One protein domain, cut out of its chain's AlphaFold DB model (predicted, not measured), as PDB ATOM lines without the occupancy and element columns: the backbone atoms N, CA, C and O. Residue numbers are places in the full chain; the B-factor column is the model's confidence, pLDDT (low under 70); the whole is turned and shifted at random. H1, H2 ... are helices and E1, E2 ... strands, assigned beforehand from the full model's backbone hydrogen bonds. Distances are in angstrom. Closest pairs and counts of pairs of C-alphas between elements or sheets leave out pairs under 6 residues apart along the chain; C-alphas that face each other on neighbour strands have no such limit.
ATOM      1  N   ALA A   2      60.375  77.295 175.486       40.47
ATOM      2  CA  ALA A   2      61.602  76.500 175.544       40.47
ATOM      3  C   ALA A   2      62.670  77.183 174.673       40.47
ATOM      4  O   ALA A   2      62.425  77.406 173.488       40.47
ATOM      5  N   TYR A   3      63.825  77.532 175.241       51.03
ATOM      6  CA  TYR A   3      64.962  78.026 174.472       51.03
ATOM      7  C   TYR A   3      65.949  76.878 174.313       51.03
ATOM      8  O   TYR A   3      66.364  76.248 175.283       51.03
ATOM      9  N   VAL A   4      66.339  76.573 173.080       55.34
ATOM     10  CA  VAL A   4      67.381  75.570 172.878       55.34
ATOM     11  C   VAL A   4      68.650  76.225 172.385       55.34
ATOM     12  O   VAL A   4      68.647  76.911 171.363       55.34
ATOM     13  N   CYS A   5      69.729  76.000 173.134       61.75
ATOM     14  CA  CYS A   5      71.063  76.444 172.784       61.75
ATOM     15  C   CYS A   5      71.645  75.450 171.774       61.75
ATOM     16  O   CYS A   5      72.319  74.482 172.128       61.75
ATOM     17  N   GLY A   6      71.313  75.665 170.503       57.97
ATOM     18  CA  GLY A   6      71.816  74.863 169.398       57.97
ATOM     19  C   GLY A   6      73.104  75.404 168.790       57.97
ATOM     20  O   GLY A   6      73.556  76.507 169.094       57.97
ATOM     21  N   ARG A   7      73.690  74.641 167.865       66.19
ATOM     22  CA  ARG A   7      74.724  75.177 166.968       66.19
ATOM     23  C   ARG A   7      74.067  76.135 165.974       66.19
ATOM     24  O   ARG A   7      72.942  75.886 165.546       66.19
ATOM     25  N   THR A   8      74.745  77.216 165.606       74.50
ATOM     26  CA  THR A   8      74.264  78.142 164.570       74.50
ATOM     27  C   THR A   8      73.877  77.374 163.304       74.50
ATOM     28  O   THR A   8      74.659  76.564 162.811       74.50
ATOM     29  N   GLY A   9      72.658  77.600 162.804       72.25
ATOM     30  CA  GLY A   9      72.121  76.917 161.620       72.25
ATOM     31  C   GLY A   9      71.396  75.599 161.912       72.25
ATOM     32  O   GLY A   9      70.831  75.003 160.995       72.25
ATOM     33  N   ALA A  10      71.361  75.149 163.168       77.00
ATOM     34  CA  ALA A  10      70.586  73.979 163.551       77.00
ATOM     35  C   ALA A  10      69.076  74.259 163.477       77.00
ATOM     36  O   ALA A  10      68.592  75.333 163.854       77.00
ATOM     37  N   PHE A  11      68.328  73.263 163.007       83.12
ATOM     38  CA  PHE A  11      66.874  73.303 162.947       83.12
ATOM     39  C   PHE A  11      66.277  71.964 163.372       83.12
ATOM     40  O   PHE A  11      66.909  70.919 163.227       83.12
ATOM     41  N   VAL A  12      65.044  72.011 163.869       83.00
ATOM     42  CA  VAL A  12      64.253  70.830 164.222       83.00
ATOM     43  C   VAL A  12      62.922  70.910 163.502       83.00
ATOM     44  O   VAL A  12      62.228  71.930 163.562       83.00
ATOM     45  N   GLU A  13      62.571  69.830 162.813       83.94
ATOM     46  CA  GLU A  13      61.244  69.673 162.243       83.94
ATOM     47  C   GLU A  13      60.286  69.108 163.295       83.94
ATOM     48  O   GLU A  13      60.519  68.058 163.895       83.94
ATOM     49  N   ILE A  14      59.204  69.839 163.533       81.75
ATOM     50  CA  ILE A  14      58.194  69.535 164.533       81.75
ATOM     51  C   ILE A  14      56.978  68.969 163.811       81.75
ATOM     52  O   ILE A  14      56.179  69.693 163.213       81.75
ATOM     53  N   ASN A  15      56.834  67.651 163.915       79.19
ATOM     54  CA  ASN A  15      55.712  66.903 163.368       79.19
ATOM     55  C   ASN A  15      54.693  66.568 164.462       79.19
ATOM     56  O   ASN A  15      55.045  66.096 165.547       79.19
ATOM     57  N   SER A  16      53.415  66.794 164.157       71.94
ATOM     58  CA  SER A  16      52.313  66.689 165.108       71.94
ATOM     59  C   SER A  16      51.035  66.196 164.436       71.94
ATOM     60  O   SER A  16      50.677  66.654 163.351       71.94
ATOM     61  N   LYS A  17      50.277  65.340 165.136       72.56
ATOM     62  CA  LYS A  17      48.913  64.965 164.725       72.56
ATOM     63  C   LYS A  17      47.955  66.168 164.711       72.56
ATOM     64  O   LYS A  17      46.995  66.162 163.948       72.56
ATOM     65  N   LEU A  18      48.211  67.201 165.522       74.44
ATOM     66  CA  LEU A  18      47.427  68.442 165.545       74.44
ATOM     67  C   LEU A  18      47.715  69.340 164.336       74.44
ATOM     68  O   LEU A  18      46.828  70.076 163.915       74.44
ATOM     69  N   LEU A  19      48.912  69.246 163.754       69.69
ATOM     70  CA  LEU A  19      49.319  70.047 162.595       69.69
ATOM     71  C   LEU A  19      48.868  69.464 161.244       69.69
ATOM     72  O   LEU A  19      49.263  69.973 160.202       69.69
ATOM     73  N   LYS A  20      48.044  68.402 161.248       65.19
ATOM     74  CA  LYS A  20      47.397  67.820 160.054       65.19
ATOM     75  C   LYS A  20      48.325  67.721 158.824       65.19
ATOM     76  O   LYS A  20      47.905  68.059 157.727       65.19
ATOM     77  N   GLN A  21      49.544  67.204 159.018       66.69
ATOM     78  CA  GLN A  21      50.583  66.957 157.995       66.69
ATOM     79  C   GLN A  21      51.487  68.143 157.604       66.69
ATOM     80  O   GLN A  21      52.448  67.916 156.875       66.69
ATOM     81  N   ASN A  22      51.286  69.354 158.137       75.00
ATOM     82  CA  ASN A  22      52.191  70.484 157.881       75.00
ATOM     83  C   ASN A  22      53.201  70.651 159.030       75.00
ATOM     84  O   ASN A  22      52.813  71.077 160.119       75.00
ATOM     85  N   PRO A  23      54.493  70.326 158.841       80.69
ATOM     86  CA  PRO A  23      55.477  70.478 159.904       80.69
ATOM     87  C   PRO A  23      55.686  71.948 160.278       80.69
ATOM     88  O   PRO A  23      55.794  72.824 159.416       80.69
ATOM     89  N   MET A  24      55.824  72.211 161.577       88.12
ATOM     90  CA  MET A  24      56.462  73.440 162.050       88.12
ATOM     91  C   MET A  24      57.980  73.254 162.033       88.12
ATOM     92  O   MET A  24      58.481  72.140 162.184       88.12
ATOM     93  N   ARG A  25      58.738  74.339 161.895       87.50
ATOM     94  CA  ARG A  25      60.201  74.302 161.949       87.50
ATOM     95  C   ARG A  25      60.716  75.278 162.989       87.50
ATOM     96  O   ARG A  25      60.468  76.475 162.893       87.50
ATOM     97  N   TYR A  26      61.458  74.760 163.958       86.56
ATOM     98  CA  TYR A  26      62.257  75.578 164.862       86.56
ATOM     99  C   TYR A  26      63.647  75.774 164.256       86.56
ATOM    100  O   TYR A  26      64.261  74.800 163.819       86.56
ATOM    101  N   LYS A  27      64.153  77.008 164.235       84.69
ATOM    102  CA  LYS A  27      65.519  77.338 163.797       84.69
ATOM    103  C   LYS A  27      66.247  78.111 164.885       84.69
ATOM    104  O   LYS A  27      65.657  78.987 165.508       84.69
ATOM    105  N   TRP A  28      67.535  77.832 165.061       81.88
ATOM    106  CA  TRP A  28      68.427  78.602 165.926       81.88
ATOM    107  C   TRP A  28      69.532  79.262 165.097       81.88
ATOM    108  O   TRP A  28      70.314  78.585 164.424       81.88
ATOM    109  N   ASN A  29      69.617  80.592 165.151       79.75
ATOM    110  CA  ASN A  29      70.596  81.356 164.368       79.75
ATOM    111  C   ASN A  29      71.852  81.775 165.157       79.75
ATOM    112  O   ASN A  29      72.625  82.582 164.656       79.75
ATOM    113  N   GLY A  30      72.049  81.265 166.378       74.88
ATOM    114  CA  GLY A  30      73.138  81.683 167.274       74.88
ATOM    115  C   GLY A  30      72.742  82.771 168.280       74.88
ATOM    116  O   GLY A  30      73.365  82.875 169.332       74.88
ATOM    117  N   HIS A  31      71.679  83.531 168.001       74.88
ATOM    118  CA  HIS A  31      71.215  84.634 168.852       74.88
ATOM    119  C   HIS A  31      69.758  84.480 169.302       74.88
ATOM    120  O   HIS A  31      69.411  84.838 170.425       74.88
ATOM    121  N   ARG A  32      68.890  83.963 168.425       77.94
ATOM    122  CA  ARG A  32      67.460  83.761 168.679       77.94
ATOM    123  C   ARG A  32      66.953  82.481 168.031       77.94
ATOM    124  O   ARG A  32      67.409  82.076 166.958       77.94
ATOM    125  N   GLY A  33      65.962  81.887 168.686       79.88
ATOM    126  CA  GLY A  33      65.091  80.897 168.072       79.88
ATOM    127  C   GLY A  33      64.048  81.584 167.188       79.88
ATOM    128  O   GLY A  33      63.614  82.692 167.504       79.88
ATOM    129  N   SER A  34      63.640  80.933 166.104       85.12
ATOM    130  CA  SER A  34      62.485  81.334 165.295       85.12
ATOM    131  C   SER A  34      61.609  80.128 164.986       85.12
ATOM    132  O   SER A  34      62.121  79.017 164.806       85.12
ATOM    133  N   ILE A  35      60.297  80.349 164.902       88.50
ATOM    134  CA  ILE A  35      59.331  79.321 164.502       88.50
ATOM    135  C   ILE A  35      58.779  79.669 163.127       88.50
ATOM    136  O   ILE A  35      58.318  80.784 162.883       88.50
ATOM    137  N   GLU A  36      58.805  78.689 162.233       90.25
ATOM    138  CA  GLU A  36      58.200  78.765 160.911       90.25
ATOM    139  C   GLU A  36      57.075  77.740 160.775       90.25
ATOM    140  O   GLU A  36      57.182  76.605 161.245       90.25
ATOM    141  N   PHE A  37      56.008  78.134 160.091       89.38
ATOM    142  CA  PHE A  37      54.910  77.265 159.686       89.38
ATOM    143  C   PHE A  37      54.556  77.586 158.235       89.38
ATOM    144  O   PHE A  37      54.427  78.758 157.882       89.38
ATOM    145  N   GLU A  38      54.475  76.563 157.380       87.81
ATOM    146  CA  GLU A  38      54.213  76.724 155.936       87.81
ATOM    147  C   GLU A  38      55.155  77.742 155.256       87.81
ATOM    148  O   GLU A  38      54.749  78.571 154.442       87.81
ATOM    149  N   GLY A  39      56.437  77.721 155.639       86.25
ATOM    150  CA  GLY A  39      57.466  78.617 155.098       86.25
ATOM    151  C   GLY A  39      57.379  80.074 155.574       86.25
ATOM    152  O   GLY A  39      58.157  80.907 155.111       86.25
ATOM    153  N   LYS A  40      56.469  80.400 156.499       89.62
ATOM    154  CA  LYS A  40      56.308  81.747 157.064       89.62
ATOM    155  C   LYS A  40      56.754  81.778 158.519       89.62
ATOM    156  O   LYS A  40      56.382  80.907 159.301       89.62
ATOM    157  N   SER A  41      57.513  82.807 158.895       90.25
ATOM    158  CA  SER A  41      57.825  83.063 160.305       90.25
ATOM    159  C   SER A  41      56.551  83.415 161.075       90.25
ATOM    160  O   SER A  41      55.711  84.180 160.590       90.25
ATOM    161  N   LEU A  42      56.430  82.851 162.277       90.19
ATOM    162  CA  LEU A  42      55.351  83.124 163.222       90.19
ATOM    163  C   LEU A  42      55.784  84.037 164.379       90.19
ATOM    164  O   LEU A  42      54.981  84.306 165.268       90.19
ATOM    165  N   ASP A  43      57.034  84.507 164.404       85.12
ATOM    166  CA  ASP A  43      57.624  85.181 165.570       85.12
ATOM    167  C   ASP A  43      56.824  86.426 166.000       85.12
ATOM    168  O   ASP A  43      56.636  86.666 167.192       85.12
ATOM    169  N   VAL A  44      56.303  87.196 165.036       84.06
ATOM    170  CA  VAL A  44      55.485  88.390 165.309       84.06
ATOM    171  C   VAL A  44      54.102  87.994 165.827       84.06
ATOM    172  O   VAL A  44      53.616  88.553 166.808       84.06
ATOM    173  N   GLN A  45      53.473  87.007 165.191       86.19
ATOM    174  CA  GLN A  45      52.131  86.538 165.525       86.19
ATOM    175  C   GLN A  45      52.103  85.919 166.927       86.19
ATOM    176  O   GLN A  45      51.200  86.206 167.709       86.19
ATOM    177  N   LEU A  46      53.119  85.121 167.276       84.62
ATOM    178  CA  LEU A  46      53.251  84.481 168.588       84.62
ATOM    179  C   LEU A  46      53.432  85.491 169.732       84.62
ATOM    180  O   LEU A  46      53.129  85.165 170.879       84.62
ATOM    181  N   ALA A  47      53.887  86.711 169.436       78.06
ATOM    182  CA  ALA A  47      54.012  87.784 170.417       78.06
ATOM    183  C   ALA A  47      52.692  88.544 170.668       78.06
ATOM    184  O   ALA A  47      52.623  89.344 171.606       78.06
ATOM    185  N   HIS A  48      51.640  88.309 169.871       81.62
ATOM    186  CA  HIS A  48      50.384  89.042 170.006       81.62
ATOM    187  C   HIS A  48      49.673  88.693 171.333       81.62
ATOM    188  O   HIS A  48      49.515  87.509 171.654       81.62
ATOM    189  N   PRO A  49      49.193  89.678 172.118       74.50
ATOM    190  CA  PRO A  49      48.578  89.415 173.425       74.50
ATOM    191  C   PRO A  49      47.362  88.484 173.385       74.50
ATOM    192  O   PRO A  49      47.137  87.715 174.322       74.50
ATOM    193  N   GLU A  50      46.603  88.509 172.290       80.69
ATOM    194  CA  GLU A  50      45.473  87.598 172.075       80.69
ATOM    195  C   GLU A  50      45.922  86.136 172.004       80.69
ATOM    196  O   GLU A  50      45.298  85.276 172.629       80.69
ATOM    197  N   ILE A  51      47.049  85.860 171.335       85.00
ATOM    198  CA  ILE A  51      47.642  84.520 171.283       85.00
ATOM    199  C   ILE A  51      48.064  84.090 172.687       85.00
ATOM    200  O   ILE A  51      47.689  83.005 173.120       85.00
ATOM    201  N   ALA A  52      48.732  84.960 173.452       77.44
ATOM    202  CA  ALA A  52      49.127  84.647 174.828       77.44
ATOM    203  C   ALA A  52      47.926  84.289 175.733       77.44
ATOM    204  O   ALA A  52      48.007  83.365 176.549       77.44
ATOM    205  N   SER A  53      46.800  84.994 175.576       77.69
ATOM    206  CA  SER A  53      45.553  84.709 176.299       77.69
ATOM    207  C   SER A  53      44.942  83.365 175.887       77.69
ATOM    208  O   SER A  53      44.584  82.553 176.748       77.69
ATOM    209  N   LEU A  54      44.873  83.092 174.580       84.44
ATOM    210  CA  LEU A  54      44.376  81.824 174.042       84.44
ATOM    211  C   LEU A  54      45.233  80.640 174.498       84.44
ATOM    212  O   LEU A  54      44.687  79.634 174.951       84.44
ATOM    213  N   THR A  55      46.562  80.766 174.465       82.25
ATOM    214  CA  THR A  55      47.482  79.709 174.902       82.25
ATOM    215  C   THR A  55      47.283  79.348 176.374       82.25
ATOM    216  O   THR A  55      47.299  78.167 176.702       82.25
ATOM    217  N   SER A  56      47.030  80.324 177.257       75.44
ATOM    218  CA  SER A  56      46.746  80.050 178.679       75.44
ATOM    219  C   SER A  56      45.456  79.246 178.887       75.44
ATOM    220  O   SER A  56      45.371  78.449 179.819       75.44
ATOM    221  N   LYS A  57      44.446  79.435 178.028       78.75
ATOM    222  CA  LYS A  57      43.207  78.644 178.079       78.75
ATOM    223  C   LYS A  57      43.430  77.238 177.520       78.75
ATOM    224  O   LYS A  57      43.052  76.263 178.160       78.75
ATOM    225  N   LEU A  58      44.087  77.137 176.363       82.12
ATOM    226  CA  LEU A  58      44.366  75.863 175.695       82.12
ATOM    227  C   LEU A  58      45.307  74.959 176.500       82.12
ATOM    228  O   LEU A  58      45.147  73.745 176.473       82.12
ATOM    229  N   SER A  59      46.252  75.521 177.260       78.56
ATOM    230  CA  SER A  59      47.197  74.742 178.073       78.56
ATOM    231  C   SER A  59      46.556  74.004 179.255       78.56
ATOM    232  O   SER A  59      47.238  73.222 179.919       78.56
ATOM    233  N   SER A  60      45.274  74.254 179.536       78.94
ATOM    234  CA  SER A  60      44.502  73.522 180.547       78.94
ATOM    235  C   SER A  60      43.832  72.262 179.990       78.94
ATOM    236  O   SER A  60      43.372  71.429 180.766       78.94
ATOM    237  N   ASP A  61      43.772  72.109 178.665       84.75
ATOM    238  CA  ASP A  61      43.218  70.922 178.021       84.75
ATOM    239  C   ASP A  61      44.297  69.817 177.940       84.75
ATOM    240  O   ASP A  61      45.366  70.036 177.350       84.75
ATOM    241  N   PRO A  62      44.038  68.618 178.507       86.06
ATOM    242  CA  PRO A  62      45.009  67.528 178.551       86.06
ATOM    243  C   PRO A  62      45.554  67.106 177.189       86.06
ATOM    244  O   PRO A  62      46.733  66.775 177.078       86.06
ATOM    245  N   LYS A  63      44.723  67.139 176.142       86.06
ATOM    246  CA  LYS A  63      45.119  66.719 174.796       86.06
ATOM    247  C   LYS A  63      46.198  67.640 174.236       86.06
ATOM    248  O   LYS A  63      47.171  67.158 173.659       86.06
ATOM    249  N   TYR A  64      46.033  68.952 174.403       84.56
ATOM    250  CA  TYR A  64      47.029  69.924 173.953       84.56
ATOM    251  C   TYR A  64      48.263  69.910 174.850       84.56
ATOM    252  O   TYR A  64      49.373  69.989 174.333       84.56
ATOM    253  N   PHE A  65      48.087  69.764 176.166       83.56
ATOM    254  CA  PHE A  65      49.201  69.694 177.106       83.56
ATOM    255  C   PHE A  65      50.136  68.517 176.805       83.56
ATOM    256  O   PHE A  65      51.314  68.745 176.542       83.56
ATOM    257  N   ILE A  66      49.610  67.286 176.763       84.44
ATOM    258  CA  ILE A  66      50.396  66.073 176.468       84.44
ATOM    259  C   ILE A  66      51.132  66.240 175.142       84.44
ATOM    260  O   ILE A  66      52.329  65.990 175.045       84.44
ATOM    261  N   HIS A  67      50.434  66.746 174.129       84.19
ATOM    262  CA  HIS A  67      51.036  66.914 172.824       84.19
ATOM    263  C   HIS A  67      52.152  67.975 172.798       84.19
ATOM    264  O   HIS A  67      53.173  67.798 172.133       84.19
ATOM    265  N   MET A  68      51.993  69.074 173.539       84.38
ATOM    266  CA  MET A  68      53.044  70.084 173.675       84.38
ATOM    267  C   MET A  68      54.257  69.559 174.445       84.38
ATOM    268  O   MET A  68      55.377  69.950 174.113       84.38
ATOM    269  N   ILE A  69      54.061  68.668 175.424       85.75
ATOM    270  CA  ILE A  69      55.156  67.968 176.103       85.75
ATOM    271  C   ILE A  69      55.943  67.125 175.094       85.75
ATOM    272  O   ILE A  69      57.136  67.366 174.926       85.75
ATOM    273  N   GLU A  70      55.271  66.260 174.326       85.31
ATOM    274  CA  GLU A  70      55.907  65.412 173.300       85.31
ATOM    275  C   GLU A  70      56.730  66.228 172.288       85.31
ATOM    276  O   GLU A  70      57.845  65.860 171.912       85.31
ATOM    277  N   VAL A  71      56.173  67.346 171.810       83.94
ATOM    278  CA  VAL A  71      56.860  68.246 170.875       83.94
ATOM    279  C   VAL A  71      58.082  68.886 171.528       83.94
ATOM    280  O   VAL A  71      59.150  68.930 170.919       83.94
ATOM    281  N   THR A  72      57.937  69.377 172.756       84.75
ATOM    282  CA  THR A  72      59.013  70.084 173.458       84.75
ATOM    283  C   THR A  72      60.165  69.137 173.788       84.75
ATOM    284  O   THR A  72      61.317  69.497 173.560       84.75
ATOM    285  N   GLU A  73      59.877  67.908 174.220       85.19
ATOM    286  CA  GLU A  73      60.884  66.867 174.461       85.19
ATOM    287  C   GLU A  73      61.672  66.523 173.193       85.19
ATOM    288  O   GLU A  73      62.902  66.477 173.228       85.19
ATOM    289  N   LYS A  74      60.995  66.351 172.047       83.75
ATOM    290  CA  LYS A  74      61.674  66.119 170.758       83.75
ATOM    291  C   LYS A  74      62.633  67.249 170.405       83.75
ATOM    292  O   LYS A  74      63.747  66.990 169.948       83.75
ATOM    293  N   VAL A  75      62.206  68.494 170.610       83.88
ATOM    294  CA  VAL A  75      63.046  69.663 170.342       83.88
ATOM    295  C   VAL A  75      64.234  69.686 171.296       83.88
ATOM    296  O   VAL A  75      65.349  69.804 170.813       83.88
ATOM    297  N   ILE A  76      64.040  69.501 172.605       84.81
ATOM    298  CA  ILE A  76      65.131  69.478 173.596       84.81
ATOM    299  C   ILE A  76      66.165  68.397 173.258       84.81
ATOM    300  O   ILE A  76      67.352  68.699 173.160       84.81
ATOM    301  N   ASN A  77      65.713  67.167 172.996       84.62
ATOM    302  CA  ASN A  77      66.578  66.014 172.723       84.62
ATOM    303  C   ASN A  77      67.327  66.102 171.383       84.62
ATOM    304  O   ASN A  77      68.234  65.313 171.128       84.62
ATOM    305  N   SER A  78      66.970  67.059 170.522       84.00
ATOM    306  CA  SER A  78      67.675  67.304 169.258       84.00
ATOM    307  C   SER A  78      68.961  68.124 169.433       84.00
ATOM    308  O   SER A  78      69.674  68.362 168.457       84.00
ATOM    309  N   PHE A  79      69.273  68.577 170.651       80.94
ATOM    310  CA  PHE A  79      70.440  69.405 170.930       80.94
ATOM    311  C   PHE A  79      71.211  68.903 172.154       80.94
ATOM    312  O   PHE A  79      70.618  68.357 173.079       80.94
ATOM    313  N   PRO A  80      72.538  69.123 172.200       78.69
ATOM    314  CA  PRO A  80      73.363  68.665 173.317       78.69
ATOM    315  C   PRO A  80      73.103  69.434 174.622       78.69
ATOM    316  O   PRO A  80      73.430  68.937 175.692       78.69
ATOM    317  N   THR A  81      72.566  70.654 174.539       79.31
ATOM    318  CA  THR A  81      72.301  71.536 175.684       79.31
ATOM    319  C   THR A  81      71.053  72.373 175.426       79.31
ATOM    320  O   THR A  81      70.884  72.901 174.325       79.31
ATOM    321  N   ALA A  82      70.209  72.568 176.440       81.62
ATOM    322  CA  ALA A  82      68.986  73.364 176.328       81.62
ATOM    323  C   ALA A  82      68.724  74.200 177.592       81.62
ATOM    324  O   ALA A  82      69.074  73.789 178.694       81.62
ATOM    325  N   ILE A  83      68.079  75.361 177.427       85.25
ATOM    326  CA  ILE A  83      67.591  76.212 178.524       85.25
ATOM    327  C   ILE A  83      66.071  76.316 178.401       85.25
ATOM    328  O   ILE A  83      65.518  77.114 177.647       85.25
ATOM    329  N   VAL A  84      65.352  75.496 179.152       87.19
ATOM    330  CA  VAL A  84      63.908  75.365 178.953       87.19
ATOM    331  C   VAL A  84      63.147  76.284 179.901       87.19
ATOM    332  O   VAL A  84      62.983  75.975 181.078       87.19
ATOM    333  N   ASP A  85      62.616  77.394 179.384       87.50
ATOM    334  CA  ASP A  85      61.734  78.284 180.143       87.50
ATOM    335  C   ASP A  85      60.249  77.910 179.970       87.50
ATOM    336  O   ASP A  85      59.712  77.743 178.868       87.50
ATOM    337  N   GLY A  86      59.550  77.800 181.092       86.12
ATOM    338  CA  GLY A  86      58.150  77.418 181.128       86.12
ATOM    339  C   GLY A  86      57.678  77.051 182.527       86.12
ATOM    340  O   GLY A  86      58.460  76.822 183.445       86.12
TER     341      GLY A  86
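What this domain is: This is residues 2 to 86 of the 187 residues of the protein "(d)CMP kinase" of Candidatus Kaiserbacteria bacterium RIFCSPLOWO2_01_FULL_52_12b (UniProt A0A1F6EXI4). A three-strand antiparallel sheet, E2 E3 E4, and a small ribbon of the first and last strands, E1 and E5, make one end of this domain, with the later part of the long helix H3 packed by both. H1, H2 and H3 form an open bracket: H1 grazes the sheet beside E4, H2 sits away from the strands at the far end, and H3 comes back to E2 and the ribbon. The 85 printed residues hold five named strands and three named helices, in the order E1 E2 E3 E4 H1 H2 H3 E5, and the class is mixed, helices and strands. The whole is compact, with a radius of gyration of the C-alphas of 13.0 A and spans of 33 by 27 by 24 A.

Where its parts are: Find C-alpha 2 at (61.602, 76.500, 175.544), where E1 begins and runs to residue 4. E2 follows at residues 11 to 14. E3, residues 24 to 28, is 13.6 A long, and E4, residues 33 to 37, is 13.7 A. Next come H1, residues 43 to 46, and H2, residues 49 to 58, which is 14.4 A long. Look for C-alpha 62 at (45.009, 67.528, 178.551); from there H3 runs 22.4 A to residue 77. E5, residues 82 to 84, ends at C-alpha 84, (63.908, 75.365, 178.953).

How they stand to each other: Begin at the sheet E2 E3 E4, a meander, each strand the antiparallel neighbour of the one before. In the hairpin of E2 and E3, N 12 and O 26 are 2.9 A apart, within hydrogen-bond range; in that of E3 and E4, look at N 25 and O 36, 2.8 A. H3 only grazes this sheet, with its residues 70 to 76; its closest C-alphas to E2 are Val 75 and Val 12, 6.3 A. E1 and E5 are antiparallel at 168 degrees, with N 3 and O 83 at 3.0 A, within hydrogen-bond range. The closest C-alphas of E1 and H3 are Val 4 and Ile 76, 6.5 A. H1 only grazes the sheet, with its residues 43 to 46; the closest C-alphas of H1 and E4 are Asp 43 and Ile 35, 6.2 A. H2 is not on the sheet. H2 and H3 are close but not clearly touching, with C-alphas 58 and 64 at 6.7 A, and only just about perpendicular at 71 degrees. In H2 and H3 every O i to N i+4 pair is within hydrogen-bond range; H1 is too short for such a pair.

The domain as a whole: The C-alphas farthest apart are those of Thr 8 and Asp 61, 34.6 A. The printed part has no cut, and no link is long. Residues 47 to 54, of which 49 to 54 belong to H2, stand free. The mean pLDDT of the printed part is 80.0; look for values under 70 at residues 2 to 7 and 19 to 21.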